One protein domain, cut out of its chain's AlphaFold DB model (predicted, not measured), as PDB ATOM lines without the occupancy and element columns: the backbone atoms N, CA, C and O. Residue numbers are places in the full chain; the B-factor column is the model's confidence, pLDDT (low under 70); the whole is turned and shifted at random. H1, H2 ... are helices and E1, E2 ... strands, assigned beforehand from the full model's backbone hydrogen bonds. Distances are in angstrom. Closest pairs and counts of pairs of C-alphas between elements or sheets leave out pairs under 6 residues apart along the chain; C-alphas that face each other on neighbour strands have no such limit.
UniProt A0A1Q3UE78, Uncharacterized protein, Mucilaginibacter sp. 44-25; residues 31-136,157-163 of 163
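What this domain is: This is residues 31 to 136 and 157 to 163 of the 163 residues of an uncharacterized protein of Mucilaginibacter sp. 44-25 (UniProt A0A1Q3UE78). One long, strongly twisted antiparallel sheet makes the body, with the long strand E4 running through its middle and joining two wings: E1, E2 and E5 beside one half of E4, E3, E6, E7 and E8 beside the other. Helix H1 packs on the sheet near E7 and E6, and the short H2 packs on it near E2, just before E1. The printed part has 113 residues, with two named helices and eight named strands in the order H1 H2 E1 E2 E3 E4 E5 E6 E7 E8, of mixed class. It is compact, with a radius of gyration of the C-alphas of 15.2 A and spans of 47 by 37 by 24 A.

Where its parts are: After residues 31 to 38, H1 spans residues 39 to 49, 15.6 A long, from C-alpha 39 at (-14.069, -0.275, -28.578). H2 is residues 52 to 56. E1 is residues 57 to 61, E2 residues 64 to 70, 19.6 A, and E3 residues 76 to 80. E4, residues 84 to 97, is 39.0 A long and ends with C-alpha 97 at (-47.829, -2.656, -35.523). E5 is residues 103 to 107, E6 residues 112 to 121, 27.1 A, and E7 residues 124 to 133, 27.7 A. E8, residues 157 to 162, ends with C-alpha 162 at (-30.681, 12.276, -21.028).

How they stand to each other: The sheet is branched, and E4 has four neighbours, in staggered pairing. E2, beside residues 90 to 97, and E3, beside residues 84 to 88, lie on one side of it. E5, beside residues 93 to 96, and E6, beside residues 84 to 91, lie on the other side. E3 and E4 are a hairpin, with N 78 and O 86 2.8 A apart, and E4 and E5 are another, with N 95 and O 105 at 2.9 A; E3 E4 E5 form a meander, each strand the antiparallel neighbour of the one before. Across E2 and E4, N 67 and O 94 are 2.9 A apart, and across E4 and E6, N 87 and O 118 are 2.8 A apart. Edge strand E1 and E2 are a hairpin, with N 58 and O 66 at 2.8 A. E6 and E7 are a hairpin, with N 117 and O 128 at 2.8 A, and edge strand E8 is antiparallel to E7, with N 131 and O 159 at 3.0 A. H1 is on the sheet at a height over the sheet of 8.7 A; the C-alphas of Ile 43 and Tyr 118 are its closest to E6, 7.7 A. H2 is on the sheet at a height of 6.3 A, and the C-alphas of Leu 56 and Trp 68 are its closest to E2, 5.1 A. H1 and H2 are close but not clearly touching, their closest C-alphas, of Phe 47 and Asp 53, 7.9 A apart. In H1 and H2 every O i to N i+4 pair is within hydrogen-bond range.

The domain as a whole: The two C-alphas farthest apart are those of Asp 82 and Ser 100, 48.5 A. Residues 137 to 156 are not printed, and C-alphas 136 and 157 are 11.4 A apart across the cut, which lies in the link from E7 to E8. The links that are printed whole are tight. The mean pLDDT of the printed part is 86.9, with residues 31 to 38, 136 and 157 to 163 under 70.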
ATOM      1  N   GLU A  31     -12.792  13.935 -38.481       52.88
ATOM      2  CA  GLU A  31     -13.758  12.852 -38.446       52.88
ATOM      3  C   GLU A  31     -12.988  11.539 -38.599       52.88
ATOM      4  O   GLU A  31     -12.494  11.207 -39.676       52.88
ATOM      5  N   LYS A  32     -12.789  10.827 -37.488       55.41
ATOM      6  CA  LYS A  32     -12.118   9.533 -37.495       55.41
ATOM      7  C   LYS A  32     -13.193   8.458 -37.456       55.41
ATOM      8  O   LYS A  32     -13.939   8.345 -36.486       55.41
ATOM      9  N   ILE A  33     -13.271   7.670 -38.523       56.97
ATOM     10  CA  ILE A  33     -14.066   6.442 -38.541       56.97
ATOM     11  C   ILE A  33     -13.371   5.467 -37.584       56.97
ATOM     12  O   ILE A  33     -12.190   5.156 -37.757       56.97
ATOM     13  N   ILE A  34     -14.072   5.048 -36.528       56.69
ATOM     14  CA  ILE A  34     -13.524   4.189 -35.469       56.69
ATOM     15  C   ILE A  34     -13.048   2.871 -36.086       56.69
ATOM     16  O   ILE A  34     -13.833   2.147 -36.697       56.69
ATOM     17  N   SER A  35     -11.771   2.531 -35.902       51.00
ATOM     18  CA  SER A  35     -11.241   1.210 -36.245       51.00
ATOM     19  C   SER A  35     -11.893   0.147 -35.351       51.00
ATOM     20  O   SER A  35     -11.824   0.221 -34.124       51.00
ATOM     21  N   VAL A  36     -12.544  -0.819 -35.992       53.00
ATOM     22  CA  VAL A  36     -13.662  -1.635 -35.488       53.00
ATOM     23  C   VAL A  36     -13.332  -2.631 -34.356       53.00
ATOM     24  O   VAL A  36     -14.256  -3.098 -33.693       53.00
ATOM     25  N   ASP A  37     -12.075  -2.927 -34.030       53.44
ATOM     26  CA  ASP A  37     -11.794  -4.226 -33.385       53.44
ATOM     27  C   ASP A  37     -11.831  -4.308 -31.845       53.44
ATOM     28  O   ASP A  37     -11.861  -5.411 -31.305       53.44
ATOM     29  N   GLY A  38     -11.912  -3.197 -31.101       61.12
ATOM     30  CA  GLY A  38     -11.894  -3.249 -29.621       61.12
ATOM     31  C   GLY A  38     -12.995  -2.459 -28.915       61.12
ATOM     32  O   GLY A  38     -13.720  -2.980 -28.063       61.12
ATOM     33  N   GLY A  39     -13.147  -1.181 -29.271       81.94
ATOM     34  CA  GLY A  39     -14.069  -0.275 -28.578       81.94
ATOM     35  C   GLY A  39     -15.542  -0.564 -28.873       81.94
ATOM     36  O   GLY A  39     -16.379  -0.531 -27.972       81.94
ATOM     37  N   LEU A  40     -15.867  -0.914 -30.120       88.50
ATOM     38  CA  LEU A  40     -17.255  -1.035 -30.567       88.50
ATOM     39  C   LEU A  40     -18.002  -2.203 -29.909       88.50
ATOM     40  O   LEU A  40     -19.162  -2.060 -29.523       88.50
ATOM     41  N   ASN A  41     -17.341  -3.348 -29.739       90.56
ATOM     42  CA  ASN A  41     -17.947  -4.513 -29.091       90.56
ATOM     43  C   ASN A  41     -18.286  -4.228 -27.623       90.56
ATOM     44  O   ASN A  41     -19.356  -4.616 -27.148       90.56
ATOM     45  N   SER A  42     -17.424  -3.483 -26.931       90.38
ATOM     46  CA  SER A  42     -17.672  -3.027 -25.562       90.38
ATOM     47  C   SER A  42     -18.895  -2.111 -25.485       90.38
ATOM     48  O   SER A  42     -19.754  -2.320 -24.630       90.38
ATOM     49  N   ILE A  43     -19.036  -1.164 -26.421       93.38
ATOM     50  CA  ILE A  43     -20.202  -0.266 -26.502       93.38
ATOM     51  C   ILE A  43     -21.486  -1.064 -26.760       93.38
ATOM     52  O   ILE A  43     -22.469  -0.889 -26.041       93.38
ATOM     53  N   LYS A  44     -21.479  -1.992 -27.726       94.38
ATOM     54  CA  LYS A  44     -22.630  -2.866 -28.023       94.38
ATOM     55  C   LYS A  44     -23.045  -3.696 -26.807       94.38
ATOM     56  O   LYS A  44     -24.233  -3.807 -26.509       94.38
ATOM     57  N   LYS A  45     -22.072  -4.249 -26.076       94.12
ATOM     58  CA  LYS A  45     -22.323  -5.024 -24.854       94.12
ATOM     59  C   LYS A  45     -22.926  -4.155 -23.751       94.12
ATOM     60  O   LYS A  45     -23.904  -4.571 -23.136       94.12
ATOM     61  N   GLN A  46     -22.389  -2.954 -23.528       93.94
ATOM     62  CA  GLN A  46     -22.950  -2.007 -22.560       93.94
ATOM     63  C   GLN A  46     -24.383  -1.612 -22.933       93.94
ATOM     64  O   GLN A  46     -25.265  -1.641 -22.074       93.94
ATOM     65  N   PHE A  47     -24.636  -1.341 -24.216       95.25
ATOM     66  CA  PHE A  47     -25.967  -1.031 -24.729       95.25
ATOM     67  C   PHE A  47     -26.972  -2.158 -24.439       95.25
ATOM     68  O   PHE A  47     -28.025  -1.915 -23.851       95.25
ATOM     69  N   ALA A  48     -26.624  -3.403 -24.777       94.81
ATOM     70  CA  ALA A  48     -27.480  -4.560 -24.520       94.81
ATOM     71  C   ALA A  48     -27.715  -4.782 -23.016       94.81
ATOM     72  O   ALA A  48     -28.840  -5.034 -22.590       94.81
ATOM     73  N   SER A  49     -26.670  -4.640 -22.193       94.25
ATOM     74  CA  SER A  49     -26.774  -4.829 -20.741       94.25
ATOM     75  C   SER A  49     -27.661  -3.785 -20.056       94.25
ATOM     76  O   SER A  49     -28.353  -4.109 -19.095       94.25
ATOM     77  N   GLY A  50     -27.683  -2.553 -20.576       92.75
ATOM     78  CA  GLY A  50     -28.500  -1.459 -20.051       92.75
ATOM     79  C   GLY A  50     -29.955  -1.463 -20.522       92.75
ATOM     80  O   GLY A  50     -30.712  -0.591 -20.106       92.75
ATOM     81  N   LYS A  51     -30.359  -2.415 -21.380       92.19
ATOM     82  CA  LYS A  51     -31.724  -2.514 -21.935       92.19
ATOM     83  C   LYS A  51     -32.223  -1.203 -22.567       92.19
ATOM     84  O   LYS A  51     -33.397  -0.835 -22.442       92.19
ATOM     85  N   TYR A  52     -31.312  -0.471 -23.213       90.69
ATOM     86  CA  TYR A  52     -31.600   0.820 -23.846       90.69
ATOM     87  C   TYR A  52     -32.496   0.689 -25.086       90.69
ATOM     88  O   TYR A  52     -33.114   1.668 -25.495       90.69
ATOM     89  N   ASP A  53     -32.627  -0.512 -25.648       89.00
ATOM     90  CA  ASP A  53     -33.570  -0.857 -26.714       89.00
ATOM     91  C   ASP A  53     -35.018  -0.465 -26.369       89.00
ATOM     92  O   ASP A  53     -35.715   0.129 -27.193       89.00
ATOM     93  N   ASN A  54     -35.440  -0.667 -25.118       87.94
ATOM     94  CA  ASN A  54     -36.782  -0.282 -24.660       87.94
ATOM     95  C   ASN A  54     -37.003   1.236 -24.684       87.94
ATOM     96  O   ASN A  54     -38.124   1.708 -24.855       87.94
ATOM     97  N   GLN A  55     -35.929   2.008 -24.528       89.25
ATOM     98  CA  GLN A  55     -35.964   3.470 -24.489       89.25
ATOM     99  C   GLN A  55     -35.919   4.083 -25.895       89.25
ATOM    100  O   GLN A  55     -36.207   5.265 -26.074       89.25
ATOM    101  N   LEU A  56     -35.593   3.265 -26.901       91.75
ATOM    102  CA  LEU A  56     -35.609   3.609 -28.318       91.75
ATOM    103  C   LEU A  56     -36.959   3.303 -28.986       91.75
ATOM    104  O   LEU A  56     -37.053   3.303 -30.211       91.75
ATOM    105  N   THR A  57     -38.014   3.067 -28.204       93.62
ATOM    106  CA  THR A  57     -39.370   2.868 -28.722       93.62
ATOM    107  C   THR A  57     -40.254   4.070 -28.405       93.62
ATOM    108  O   THR A  57     -40.434   4.449 -27.251       93.62
ATOM    109  N   GLU A  58     -40.844   4.663 -29.438       91.81
ATOM    110  CA  GLU A  58     -41.774   5.784 -29.331       91.81
ATOM    111  C   GLU A  58     -43.174   5.325 -29.747       91.81
ATOM    112  O   GLU A  58     -43.413   4.954 -30.898       91.81
ATOM    113  N   LYS A  59     -44.124   5.333 -28.807       92.88
ATOM    114  CA  LYS A  59     -45.519   4.982 -29.091       92.88
ATOM    115  C   LYS A  59     -46.217   6.182 -29.736       92.88
ATOM    116  O   LYS A  59     -46.336   7.226 -29.103       92.88
ATOM    117  N   ILE A  60     -46.707   6.034 -30.971       90.56
ATOM    118  CA  ILE A  60     -47.484   7.091 -31.648       90.56
ATOM    119  C   ILE A  60     -48.972   6.961 -31.297       90.56
ATOM    120  O   ILE A  60     -49.654   7.952 -31.048       90.56
ATOM    121  N   ARG A  61     -49.492   5.729 -31.330       89.06
ATOM    122  CA  ARG A  61     -50.896   5.364 -31.062       89.06
ATOM    123  C   ARG A  61     -50.948   3.973 -30.434       89.06
ATOM    124  O   ARG A  61     -49.922   3.319 -30.292       89.06
ATOM    125  N   ASP A  62     -52.137   3.487 -30.092       89.94
ATOM    126  CA  ASP A  62     -52.291   2.172 -29.455       89.94
ATOM    127  C   ASP A  62     -51.772   1.006 -30.287       89.94
ATOM    128  O   ASP A  62     -51.210   0.065 -29.733       89.94
ATOM    129  N   THR A  63     -51.887   1.110 -31.608       94.12
ATOM    130  CA  THR A  63     -51.538   0.037 -32.543       94.12
ATOM    131  C   THR A  63     -50.222   0.259 -33.282       94.12
ATOM    132  O   THR A  63     -49.819  -0.612 -34.049       94.12
ATOM    133  N   ILE A  64     -49.563   1.411 -33.109       95.12
ATOM    134  CA  ILE A  64     -48.368   1.789 -33.877       95.12
ATOM    135  C   ILE A  64     -47.302   2.358 -32.946       95.12
ATOM    136  O   ILE A  64     -47.510   3.388 -32.294       95.12
ATOM    137  N   SER A  65     -46.129   1.737 -33.000       96.06
ATOM    138  CA  SER A  65     -44.902   2.233 -32.385       96.06
ATOM    139  C   SER A  65     -43.824   2.447 -33.438       96.06
ATOM    140  O   SER A  65     -43.796   1.788 -34.478       96.06
ATOM    141  N   ILE A  66     -42.930   3.383 -33.149       95.69
ATOM    142  CA  ILE A  66     -41.665   3.558 -33.844       95.69
ATOM    143  C   ILE A  66     -40.594   2.874 -33.010       95.69
ATOM    144  O   ILE A  66     -40.431   3.219 -31.843       95.69
ATOM    145  N   VAL A  67     -39.851   1.955 -33.605       95.75
ATOM    146  CA  VAL A  67     -38.650   1.383 -32.998       95.75
ATOM    147  C   VAL A  67     -37.438   1.974 -33.699       95.75
ATOM    148  O   VAL A  67     -37.303   1.868 -34.918       95.75
ATOM    149  N   TRP A  68     -36.574   2.631 -32.934       95.81
ATOM    150  CA  TRP A  68     -35.327   3.208 -33.417       95.81
ATOM    151  C   TRP A  68     -34.191   2.198 -33.228       95.81
ATOM    152  O   TRP A  68     -33.827   1.855 -32.106       95.81
ATOM    153  N   GLN A  69     -33.614   1.715 -34.324       95.75
ATOM    154  CA  GLN A  69     -32.523   0.744 -34.303       95.75
ATOM    155  C   GLN A  69     -31.171   1.429 -34.542       95.75
ATOM    156  O   GLN A  69     -31.035   2.177 -35.515       95.75
ATOM    157  N   PRO A  70     -30.147   1.176 -33.707       96.69
ATOM    158  CA  PRO A  70     -28.815   1.718 -33.939       96.69
ATOM    159  C   PRO A  70     -28.151   1.135 -35.190       96.69
ATOM    160  O   PRO A  70     -27.988  -0.079 -35.325       96.69
ATOM    161  N   ASN A  71     -27.700   2.013 -36.083       95.62
ATOM    162  CA  ASN A  71     -26.884   1.658 -37.233       95.62
ATOM    163  C   ASN A  71     -25.403   1.633 -36.837       95.62
ATOM    164  O   ASN A  71     -24.662   2.605 -36.994       95.62
ATOM    165  N   TRP A  72     -24.962   0.479 -36.339       93.75
ATOM    166  CA  TRP A  72     -23.581   0.263 -35.902       93.75
ATOM    167  C   TRP A  72     -22.533   0.319 -37.026       93.75
ATOM    168  O   TRP A  72     -21.342   0.296 -36.728       93.75
ATOM    169  N   ASN A  73     -22.952   0.371 -38.292       92.56
ATOM    170  CA  ASN A  73     -22.053   0.414 -39.446       92.56
ATOM    171  C   ASN A  73     -21.720   1.850 -39.886       92.56
ATOM    172  O   ASN A  73     -20.857   2.041 -40.735       92.56
ATOM    173  N   SER A  74     -22.398   2.859 -39.331       91.50
ATOM    174  CA  SER A  74     -22.267   4.267 -39.737       91.50
ATOM    175  C   SER A  74     -21.928   5.167 -38.550       91.50
ATOM    176  O   SER A  74     -22.535   6.212 -38.354       91.50
ATOM    177  N   ILE A  75     -20.994   4.724 -37.712       92.94
ATOM    178  CA  ILE A  75     -20.633   5.410 -36.470       92.94
ATOM    179  C   ILE A  75     -19.591   6.489 -36.744       92.94
ATOM    180  O   ILE A  75     -18.583   6.231 -37.404       92.94
ATOM    181  N   THR A  76     -19.787   7.656 -36.138       91.44
ATOM    182  CA  THR A  76     -18.817   8.753 -36.157       91.44
ATOM    183  C   THR A  76     -18.287   9.005 -34.748       91.44
ATOM    184  O   THR A  76     -19.057   9.041 -33.792       91.44
ATOM    185  N   GLU A  77     -16.980   9.210 -34.594       90.75
ATOM    186  CA  GLU A  77     -16.367   9.619 -33.326       90.75
ATOM    187  C   GLU A  77     -15.911  11.071 -33.392       90.75
ATOM    188  O   GLU A  77     -15.339  11.519 -34.389       90.75
ATOM    189  N   LYS A  78     -16.134  11.809 -32.305       89.88
ATOM    190  CA  LYS A  78     -15.589  13.148 -32.127       89.88
ATOM    191  C   LYS A  78     -15.068  13.334 -30.715       89.88
ATOM    192  O   LYS A  78     -15.805  13.185 -29.742       89.88
ATOM    193  N   THR A  79     -13.807  13.726 -30.620       87.88
ATOM    194  CA  THR A  79     -13.162  14.072 -29.354       87.88
ATOM    195  C   THR A  79     -13.212  15.584 -29.146       87.88
ATOM    196  O   THR A  79     -12.926  16.366 -30.054       87.88
ATOM    197  N   TYR A  80     -13.609  15.997 -27.948       84.38
ATOM    198  CA  TYR A  80     -13.692  17.385 -27.512       84.38
ATOM    199  C   TYR A  80     -12.669  17.624 -26.397       84.38
ATOM    200  O   TYR A  80     -12.820  17.116 -25.283       84.38
ATOM    201  N   GLY A  81     -11.633  18.412 -26.702       85.00
ATOM    202  CA  GLY A  81     -10.477  18.571 -25.814       85.00
ATOM    203  C   GLY A  81      -9.752  17.239 -25.600       85.00
ATOM    204  O   GLY A  81      -9.764  16.388 -26.485       85.00
ATOM    205  N   ASP A  82      -9.187  17.042 -24.409       79.25
ATOM    206  CA  ASP A  82      -8.382  15.851 -24.096       79.25
ATOM    207  C   ASP A  82      -9.149  14.789 -23.290       79.25
ATOM    208  O   ASP A  82      -8.574  13.794 -22.855       79.25
ATOM    209  N   SER A  83     -10.435  15.012 -22.991       84.12
ATOM    210  CA  SER A  83     -11.118  14.264 -21.917       84.12
ATOM    211  C   SER A  83     -12.514  13.753 -22.246       84.12
ATOM    212  O   SER A  83     -13.074  13.005 -21.442       84.12
ATOM    213  N   ILE A  84     -13.102  14.166 -23.372       89.31
ATOM    214  CA  ILE A  84     -14.464  13.776 -23.744       89.31
ATOM    215  C   ILE A  84     -14.454  13.232 -25.166       89.31
ATOM    216  O   ILE A  84     -14.221  13.975 -26.117       89.31
ATOM    217  N   THR A  85     -14.775  11.954 -25.309       90.50
ATOM    218  CA  THR A  85     -15.016  11.322 -26.606       90.50
ATOM    219  C   THR A  85     -16.503  11.048 -26.755       90.50
ATOM    220  O   THR A  85     -17.110  10.377 -25.923       90.50
ATOM    221  N   CYS A  86     -17.098  11.562 -27.824       91.81
ATOM    222  CA  CYS A  86     -18.488  11.326 -28.179       91.81
ATOM    223  C   CYS A  86     -18.549  10.412 -29.401       91.81
ATOM    224  O   CYS A  86     -18.012  10.737 -30.459       91.81
ATOM    225  N   VAL A  87     -19.242   9.290 -29.258       93.44
ATOM    226  CA  VAL A  87     -19.522   8.345 -30.335       93.44
ATOM    227  C   VAL A  87     -20.977   8.529 -30.764       93.44
ATOM    228  O   VAL A  87     -21.901   8.346 -29.969       93.44
ATOM    229  N   TYR A  88     -21.172   8.920 -32.016       94.44
ATOM    230  CA  TYR A  88     -22.455   9.200 -32.646       94.44
ATOM    231  C   TYR A  88     -22.884   7.971 -33.439       94.44
ATOM    232  O   TYR A  88     -22.248   7.614 -34.428       94.44
ATOM    233  N   ILE A  89     -23.963   7.320 -33.008       95.69
ATOM    234  CA  ILE A  89     -24.511   6.130 -33.659       95.69
ATOM    235  C   ILE A  89     -25.858   6.523 -34.280       95.69
ATOM    236  O   ILE A  89     -26.803   6.791 -33.533       95.69
ATOM    237  N   PRO A  90     -25.978   6.601 -35.616       95.56
ATOM    238  CA  PRO A  90     -27.235   6.947 -36.271       95.56
ATOM    239  C   PRO A  90     -28.338   5.948 -35.928       95.56
ATOM    240  O   PRO A  90     -28.072   4.761 -35.737       95.56
ATOM    241  N   LEU A  91     -29.578   6.421 -35.864       96.19
ATOM    242  CA  LEU A  91     -30.747   5.594 -35.593       96.19
ATOM    243  C   LEU A  91     -31.641   5.502 -36.829       96.19
ATOM    244  O   LEU A  91     -32.074   6.519 -37.368       96.19
ATOM    245  N   ASN A  92     -31.983   4.276 -37.217       95.56
ATOM    246  CA  ASN A  92     -32.948   3.992 -38.272       95.56
ATOM    247  C   ASN A  92     -34.316   3.710 -37.646       95.56
ATOM    248  O   ASN A  92     -34.431   2.871 -36.755       95.56
ATOM    249  N   GLY A  93     -35.350   4.423 -38.088       95.38
ATOM    250  CA  GLY A  93     -36.706   4.252 -37.567       95.38
ATOM    251  C   GLY A  93     -37.496   3.208 -38.345       95.38
ATOM    252  O   GLY A  93     -37.597   3.286 -39.570       95.38
ATOM    253  N   GLU A  94     -38.135   2.288 -37.636       96.12
ATOM    254  CA  GLU A  94     -39.074   1.315 -38.191       96.12
ATOM    255  C   GLU A  94     -40.450   1.487 -37.556       96.12
ATOM    256  O   GLU A  94     -40.582   1.600 -36.337       96.12
ATOM    257  N   ARG A  95     -41.504   1.491 -38.375       96.31
ATOM    258  CA  ARG A  95     -42.881   1.448 -37.874       96.31
ATOM    259  C   ARG A  95     -43.269   0.004 -37.640       96.31
ATOM    260  O   ARG A  95     -43.181  -0.810 -38.559       96.31
ATOM    261  N   ILE A  96     -43.772  -0.289 -36.453       96.88
ATOM    262  CA  ILE A  96     -44.226  -1.622 -36.075       96.88
ATOM    263  C   ILE A  96     -45.673  -1.530 -35.606       96.88
ATOM    264  O   ILE A  96     -46.043  -0.634 -34.842       96.88
ATOM    265  N   ASN A  97     -46.502  -2.459 -36.077       96.38
ATOM    266  CA  ASN A  97     -47.829  -2.656 -35.523       96.38
ATOM    267  C   ASN A  97     -47.701  -3.396 -34.182       96.38
ATOM    268  O   ASN A  97     -47.318  -4.563 -34.162       96.38
ATOM    269  N   THR A  98     -48.027  -2.742 -33.071       93.81
ATOM    270  CA  THR A  98     -47.829  -3.284 -31.711       93.81
ATOM    271  C   THR A  98     -48.665  -4.528 -31.423       93.81
ATOM    272  O   THR A  98     -48.230  -5.376 -30.654       93.81
ATOM    273  N   ASN A  99     -49.827  -4.676 -32.066       94.88
ATOM    274  CA  ASN A  99     -50.711  -5.825 -31.852       94.88
ATOM    275  C   ASN A  99     -50.237  -7.082 -32.592       94.88
ATOM    276  O   ASN A  99     -50.465  -8.193 -32.128       94.88
ATOM    277  N   SER A 100     -49.626  -6.914 -33.768       94.88
ATOM    278  CA  SER A 100     -49.225  -8.031 -34.637       94.88
ATOM    279  C   SER A 100     -47.714  -8.252 -34.715       94.88
ATOM    280  O   SER A 100     -47.283  -9.238 -35.304       94.88
ATOM    281  N   GLY A 101     -46.907  -7.321 -34.201       92.69
ATOM    282  CA  GLY A 101     -45.449  -7.312 -34.342       92.69
ATOM    283  C   GLY A 101     -44.952  -7.073 -35.774       92.69
ATOM    284  O   GLY A 101     -43.749  -7.092 -36.013       92.69
ATOM    285  N   LYS A 102     -45.849  -6.854 -36.748       95.12
ATOM    286  CA  LYS A 102     -45.470  -6.703 -38.158       95.12
ATOM    287  C   LYS A 102     -44.829  -5.342 -38.424       95.12
ATOM    288  O   LYS A 102     -45.380  -4.304 -38.045       95.12
ATOM    289  N   GLN A 103     -43.715  -5.355 -39.152       95.88
ATOM    290  CA  GLN A 103     -43.086  -4.152 -39.687       95.88
ATOM    291  C   GLN A 103     -43.972  -3.542 -40.788       95.88
ATOM    292  O   GLN A 103     -44.361  -4.211 -41.742       95.88
ATOM    293  N   LEU A 104     -44.297  -2.258 -40.643       94.62
ATOM    294  CA  LEU A 104     -45.113  -1.454 -41.566       94.62
ATOM    295  C   LEU A 104     -44.254  -0.583 -42.507       94.62
ATOM    296  O   LEU A 104     -44.778   0.231 -43.272       94.62
ATOM    297  N   GLY A 105     -42.929  -0.700 -42.404       93.69
ATOM    298  CA  GLY A 105     -41.941   0.009 -43.216       93.69
ATOM    299  C   GLY A 105     -41.061   0.974 -42.420       93.69
ATOM    300  O   GLY A 105     -41.297   1.239 -41.240       93.69
ATOM    301  N   PHE A 106     -40.044   1.500 -43.098       93.88
ATOM    302  CA  PHE A 106     -39.087   2.451 -42.539       93.88
ATOM    303  C   PHE A 106     -39.664   3.864 -42.452       93.88
ATOM    304  O   PHE A 106     -40.561   4.246 -43.208       93.88
ATOM    305  N   ILE A 107     -39.135   4.649 -41.522       92.44
ATOM    306  CA  ILE A 107     -39.465   6.062 -41.368       92.44
ATOM    307  C   ILE A 107     -38.402   6.866 -42.081       92.44
ATOM    308  O   ILE A 107     -37.224   6.782 -41.749       92.44
ATOM    309  N   ASN A 108     -38.852   7.689 -43.021       84.56
ATOM    310  CA  ASN A 108     -38.024   8.745 -43.559       84.56
ATOM    311  C   ASN A 108     -38.295  10.026 -42.763       84.56
ATOM    312  O   ASN A 108     -39.400  10.573 -42.809       84.56
ATOM    313  N   THR A 109     -37.321  10.469 -41.976       80.44
ATOM    314  CA  THR A 109     -37.420  11.694 -41.187       80.44
ATOM    315  C   THR A 109     -37.031  12.892 -42.049       80.44
ATOM    316  O   THR A 109     -35.887  13.046 -42.459       80.44
ATOM    317  N   ILE A 110     -37.987  13.779 -42.335       83.50
ATOM    318  CA  ILE A 110     -37.706  15.003 -43.098       83.50
ATOM    319  C   ILE A 110     -37.019  16.006 -42.163       83.50
ATOM    320  O   ILE A 110     -37.564  16.339 -41.110       83.50
ATOM    321  N   ASN A 111     -35.836  16.495 -42.547       84.81
ATOM    322  CA  ASN A 111     -35.056  17.511 -41.821       84.81
ATOM    323  C   ASN A 111     -34.692  17.153 -40.370       84.81
ATOM    324  O   ASN A 111     -34.317  18.034 -39.596       84.81
ATOM    325  N   THR A 112     -34.805  15.887 -39.981       88.62
ATOM    326  CA  THR A 112     -34.417  15.440 -38.646       88.62
ATOM    327  C   THR A 112     -33.630  14.149 -38.732       88.62
ATOM    328  O   THR A 112     -33.957  13.264 -39.514       88.62
ATOM    329  N   GLU A 113     -32.591  14.047 -37.921       91.69
ATOM    330  CA  GLU A 113     -31.755  12.858 -37.797       91.69
ATOM    331  C   GLU A 113     -31.658  12.514 -36.316       91.69
ATOM    332  O   GLU A 113     -31.519  13.393 -35.462       91.69
ATOM    333  N   LYS A 114     -31.795  11.233 -35.987       93.88
ATOM    334  CA  LYS A 114     -31.760  10.757 -34.605       93.88
ATOM    335  C   LYS A 114     -30.489   9.953 -34.389       93.88
ATOM    336  O   LYS A 114     -30.082   9.177 -35.250       93.88
ATOM    337  N   TYR A 115     -29.882  10.142 -33.228       95.56
ATOM    338  CA  TYR A 115     -28.624   9.515 -32.856       95.56
ATOM    339  C   TYR A 115     -28.707   8.965 -31.439       95.56
ATOM    340  O   TYR A 115     -29.259   9.595 -30.534       95.56
ATOM    341  N   LEU A 116     -28.085   7.812 -31.244       96.12
ATOM    342  CA  LEU A 116     -27.659   7.339 -29.945       96.12
ATOM    343  C   LEU A 116     -26.233   7.842 -29.715       96.12
ATOM    344  O   LEU A 116     -25.312   7.526 -30.467       96.12
ATOM    345  N   LEU A 117     -26.063   8.651 -28.682       95.12
ATOM    346  CA  LEU A 117     -24.777   9.186 -28.270       95.12
ATOM    347  C   LEU A 117     -24.213   8.320 -27.161       95.12
ATOM    348  O   LEU A 117     -24.831   8.199 -26.106       95.12
ATOM    349  N   TYR A 118     -23.018   7.790 -27.365       95.12
ATOM    350  CA  TYR A 118     -22.220   7.212 -26.297       95.12
ATOM    351  C   TYR A 118     -21.116   8.201 -25.925       95.12
ATOM    352  O   TYR A 118     -20.238   8.503 -26.732       95.12
ATOM    353  N   THR A 119     -21.196   8.754 -24.717       93.31
ATOM    354  CA  THR A 119     -20.198   9.701 -24.210       93.31
ATOM    355  C   THR A 119     -19.232   8.963 -23.305       93.31
ATOM    356  O   THR A 119     -19.659   8.348 -22.330       93.31
ATOM    357  N   LEU A 120     -17.943   9.066 -23.602       91.88
ATOM    358  CA  LEU A 120     -16.849   8.577 -22.782       91.88
ATOM    359  C   LEU A 120     -16.124   9.770 -22.153       91.88
ATOM    360  O   LEU A 120     -15.613  10.646 -22.852       91.88
ATOM    361  N   LYS A 121     -16.087   9.795 -20.826       90.88
ATOM    362  CA  LYS A 121     -15.267  10.684 -20.000       90.88
ATOM    363  C   LYS A 121     -14.220   9.842 -19.273       90.88
ATOM    364  O   LYS A 121     -14.371   8.626 -19.184       90.88
ATOM    365  N   LYS A 122     -13.201  10.494 -18.704       86.00
ATOM    366  CA  LYS A 122     -12.096   9.839 -17.977       86.00
ATOM    367  C   LYS A 122     -12.552   8.707 -17.040       86.00
ATOM    368  O   LYS A 122     -11.981   7.625 -17.087       86.00
ATOM    369  N   ASP A 123     -13.613   8.949 -16.267       89.00
ATOM    370  CA  ASP A 123     -14.067   8.034 -15.209       89.00
ATOM    371  C   ASP A 123     -15.510   7.534 -15.396       89.00
ATOM    372  O   ASP A 123     -16.076   6.901 -14.508       89.00
ATOM    373  N   SER A 124     -16.165   7.855 -16.515       91.75
ATOM    374  CA  SER A 124     -17.563   7.464 -16.730       91.75
ATOM    375  C   SER A 124     -17.920   7.353 -18.201       91.75
ATOM    376  O   SER A 124     -17.377   8.062 -19.049       91.75
ATOM    377  N   SER A 125     -18.893   6.499 -18.493       93.38
ATOM    378  CA  SER A 125     -19.566   6.486 -19.781       93.38
ATOM    379  C   SER A 125     -21.074   6.434 -19.613       93.38
ATOM    380  O   SER A 125     -21.587   5.923 -18.618       93.38
ATOM    381  N   TYR A 126     -21.795   7.008 -20.571       93.38
ATOM    382  CA  TYR A 126     -23.253   6.985 -20.575       93.38
ATOM    383  C   TYR A 126     -23.805   7.092 -21.990       93.38
ATOM    384  O   TYR A 126     -23.178   7.658 -22.892       93.38
ATOM    385  N   PHE A 127     -25.011   6.559 -22.160       94.94
ATOM    386  CA  PHE A 127     -25.794   6.737 -23.369       94.94
ATOM    387  C   PHE A 127     -26.717   7.950 -23.225       94.94
ATOM    388  O   PHE A 127     -27.173   8.277 -22.134       94.94
ATOM    389  N   SER A 128     -26.993   8.632 -24.329       93.62
ATOM    390  CA  SER A 128     -28.024   9.668 -24.412       93.62
ATOM    391  C   SER A 128     -28.645   9.675 -25.802       93.62
ATOM    392  O   SER A 128     -28.045   9.194 -26.765       93.62
ATOM    393  N   PHE A 129     -29.860  10.204 -25.914       91.50
ATOM    394  CA  PHE A 129     -30.546  10.327 -27.191       91.50
ATOM    395  C   PHE A 129     -30.422  11.755 -27.713       91.50
ATOM    396  O   PHE A 129     -30.686  12.724 -26.995       91.50
ATOM    397  N   ALA A 130     -30.050  11.888 -28.981       91.44
ATOM    398  CA  ALA A 130     -29.986  13.165 -29.665       91.44
ATOM    399  C   ALA A 130     -30.917  13.197 -30.867       91.44
ATOM    400  O   ALA A 130     -31.023  12.240 -31.631       91.44
ATOM    401  N   THR A 131     -31.548  14.348 -31.063       91.25
ATOM    402  CA  THR A 131     -32.185  14.698 -32.330       91.25
ATOM    403  C   THR A 131     -31.487  15.919 -32.903       91.25
ATOM    404  O   THR A 131     -31.381  16.968 -32.261       91.25
ATOM    405  N   TYR A 132     -30.991  15.760 -34.117       88.00
ATOM    406  CA  TYR A 132     -30.443  16.817 -34.935       88.00
ATOM    407  C   TYR A 132     -31.540  17.330 -35.863       88.00
ATOM    408  O   TYR A 132     -32.185  16.548 -36.557       88.00
ATOM    409  N   ILE A 133     -31.785  18.640 -35.843       87.69
ATOM    410  CA  ILE A 133     -32.791  19.282 -36.692       87.69
ATOM    411  C   ILE A 133     -32.052  20.118 -37.732       87.69
ATOM    412  O   ILE A 133     -31.416  21.122 -37.396       87.69
ATOM    413  N   ASN A 134     -32.155  19.718 -38.999       81.69
ATOM    414  CA  ASN A 134     -31.637  20.483 -40.118       81.69
ATOM    415  C   ASN A 134     -32.574  21.669 -40.370       81.69
ATOM    416  O   ASN A 134     -33.611  21.554 -41.026       81.69
ATOM    417  N   LYS A 135     -32.239  22.822 -39.785       75.56
ATOM    418  CA  LYS A 135     -32.922  24.076 -40.091       75.56
ATOM    419  C   LYS A 135     -32.513  24.487 -41.500       75.56
ATOM    420  O   LYS A 135     -31.520  25.182 -41.688       75.56
ATOM    421  N   SER A 136     -33.304  24.077 -42.485       62.97
ATOM    422  CA  SER A 136     -33.286  24.736 -43.783       62.97
ATOM    423  C   SER A 136     -33.658  26.196 -43.534       62.97
ATOM    424  O   SER A 136     -34.783  26.513 -43.147       62.97
ATOM    425  N   THR A 157     -28.923  23.057 -34.638       58.81
ATOM    426  CA  THR A 157     -29.325  22.881 -33.227       58.81
ATOM    427  C   THR A 157     -29.440  21.396 -32.882       58.81
ATOM    428  O   THR A 157     -30.221  20.677 -33.500       58.81
ATOM    429  N   LEU A 158     -28.670  20.953 -31.883       62.88
ATOM    430  CA  LEU A 158     -28.727  19.607 -31.313       62.88
ATOM    431  C   LEU A 158     -29.600  19.639 -30.054       62.88
ATOM    432  O   LEU A 158     -29.306  20.396 -29.128       62.88
ATOM    433  N   GLN A 159     -30.661  18.835 -30.010       68.56
ATOM    434  CA  GLN A 159     -31.451  18.637 -28.794       68.56
ATOM    435  C   GLN A 159     -31.043  17.322 -28.131       68.56
ATOM    436  O   GLN A 159     -31.111  16.261 -28.754       68.56
ATOM    437  N   LEU A 160     -30.603  17.410 -26.873       58.97
ATOM    438  CA  LEU A 160     -30.169  16.276 -26.056       58.97
ATOM    439  C   LEU A 160     -31.271  15.894 -25.068       58.97
ATOM    440  O   LEU A 160     -31.785  16.752 -24.351       58.97
ATOM    441  N   LYS A 161     -31.590  14.602 -24.999       58.28
ATOM    442  CA  LYS A 161     -32.426  14.010 -23.954       58.28
ATOM    443  C   LYS A 161     -31.590  12.972 -23.202       58.28
ATOM    444  O   LYS A 161     -31.121  12.003 -23.801       58.28
ATOM    445  N   ALA A 162     -31.356  13.221 -21.915       56.56
ATOM    446  CA  ALA A 162     -30.681  12.276 -21.028       56.56
ATOM    447  C   ALA A 162     -31.644  11.149 -20.613       56.56
ATOM    448  O   ALA A 162     -32.858  11.376 -20.572       56.56
ATOM    449  N   PHE A 163     -31.085   9.964 -20.356       49.38
ATOM    450  CA  PHE A 163     -31.790   8.829 -19.758       49.38
ATOM    451  C   PHE A 163     -31.801   8.935 -18.233       49.38
ATOM    452  O   PHE A 163     -30.806   9.465 -17.685       49.38
TER     453      PHE A 163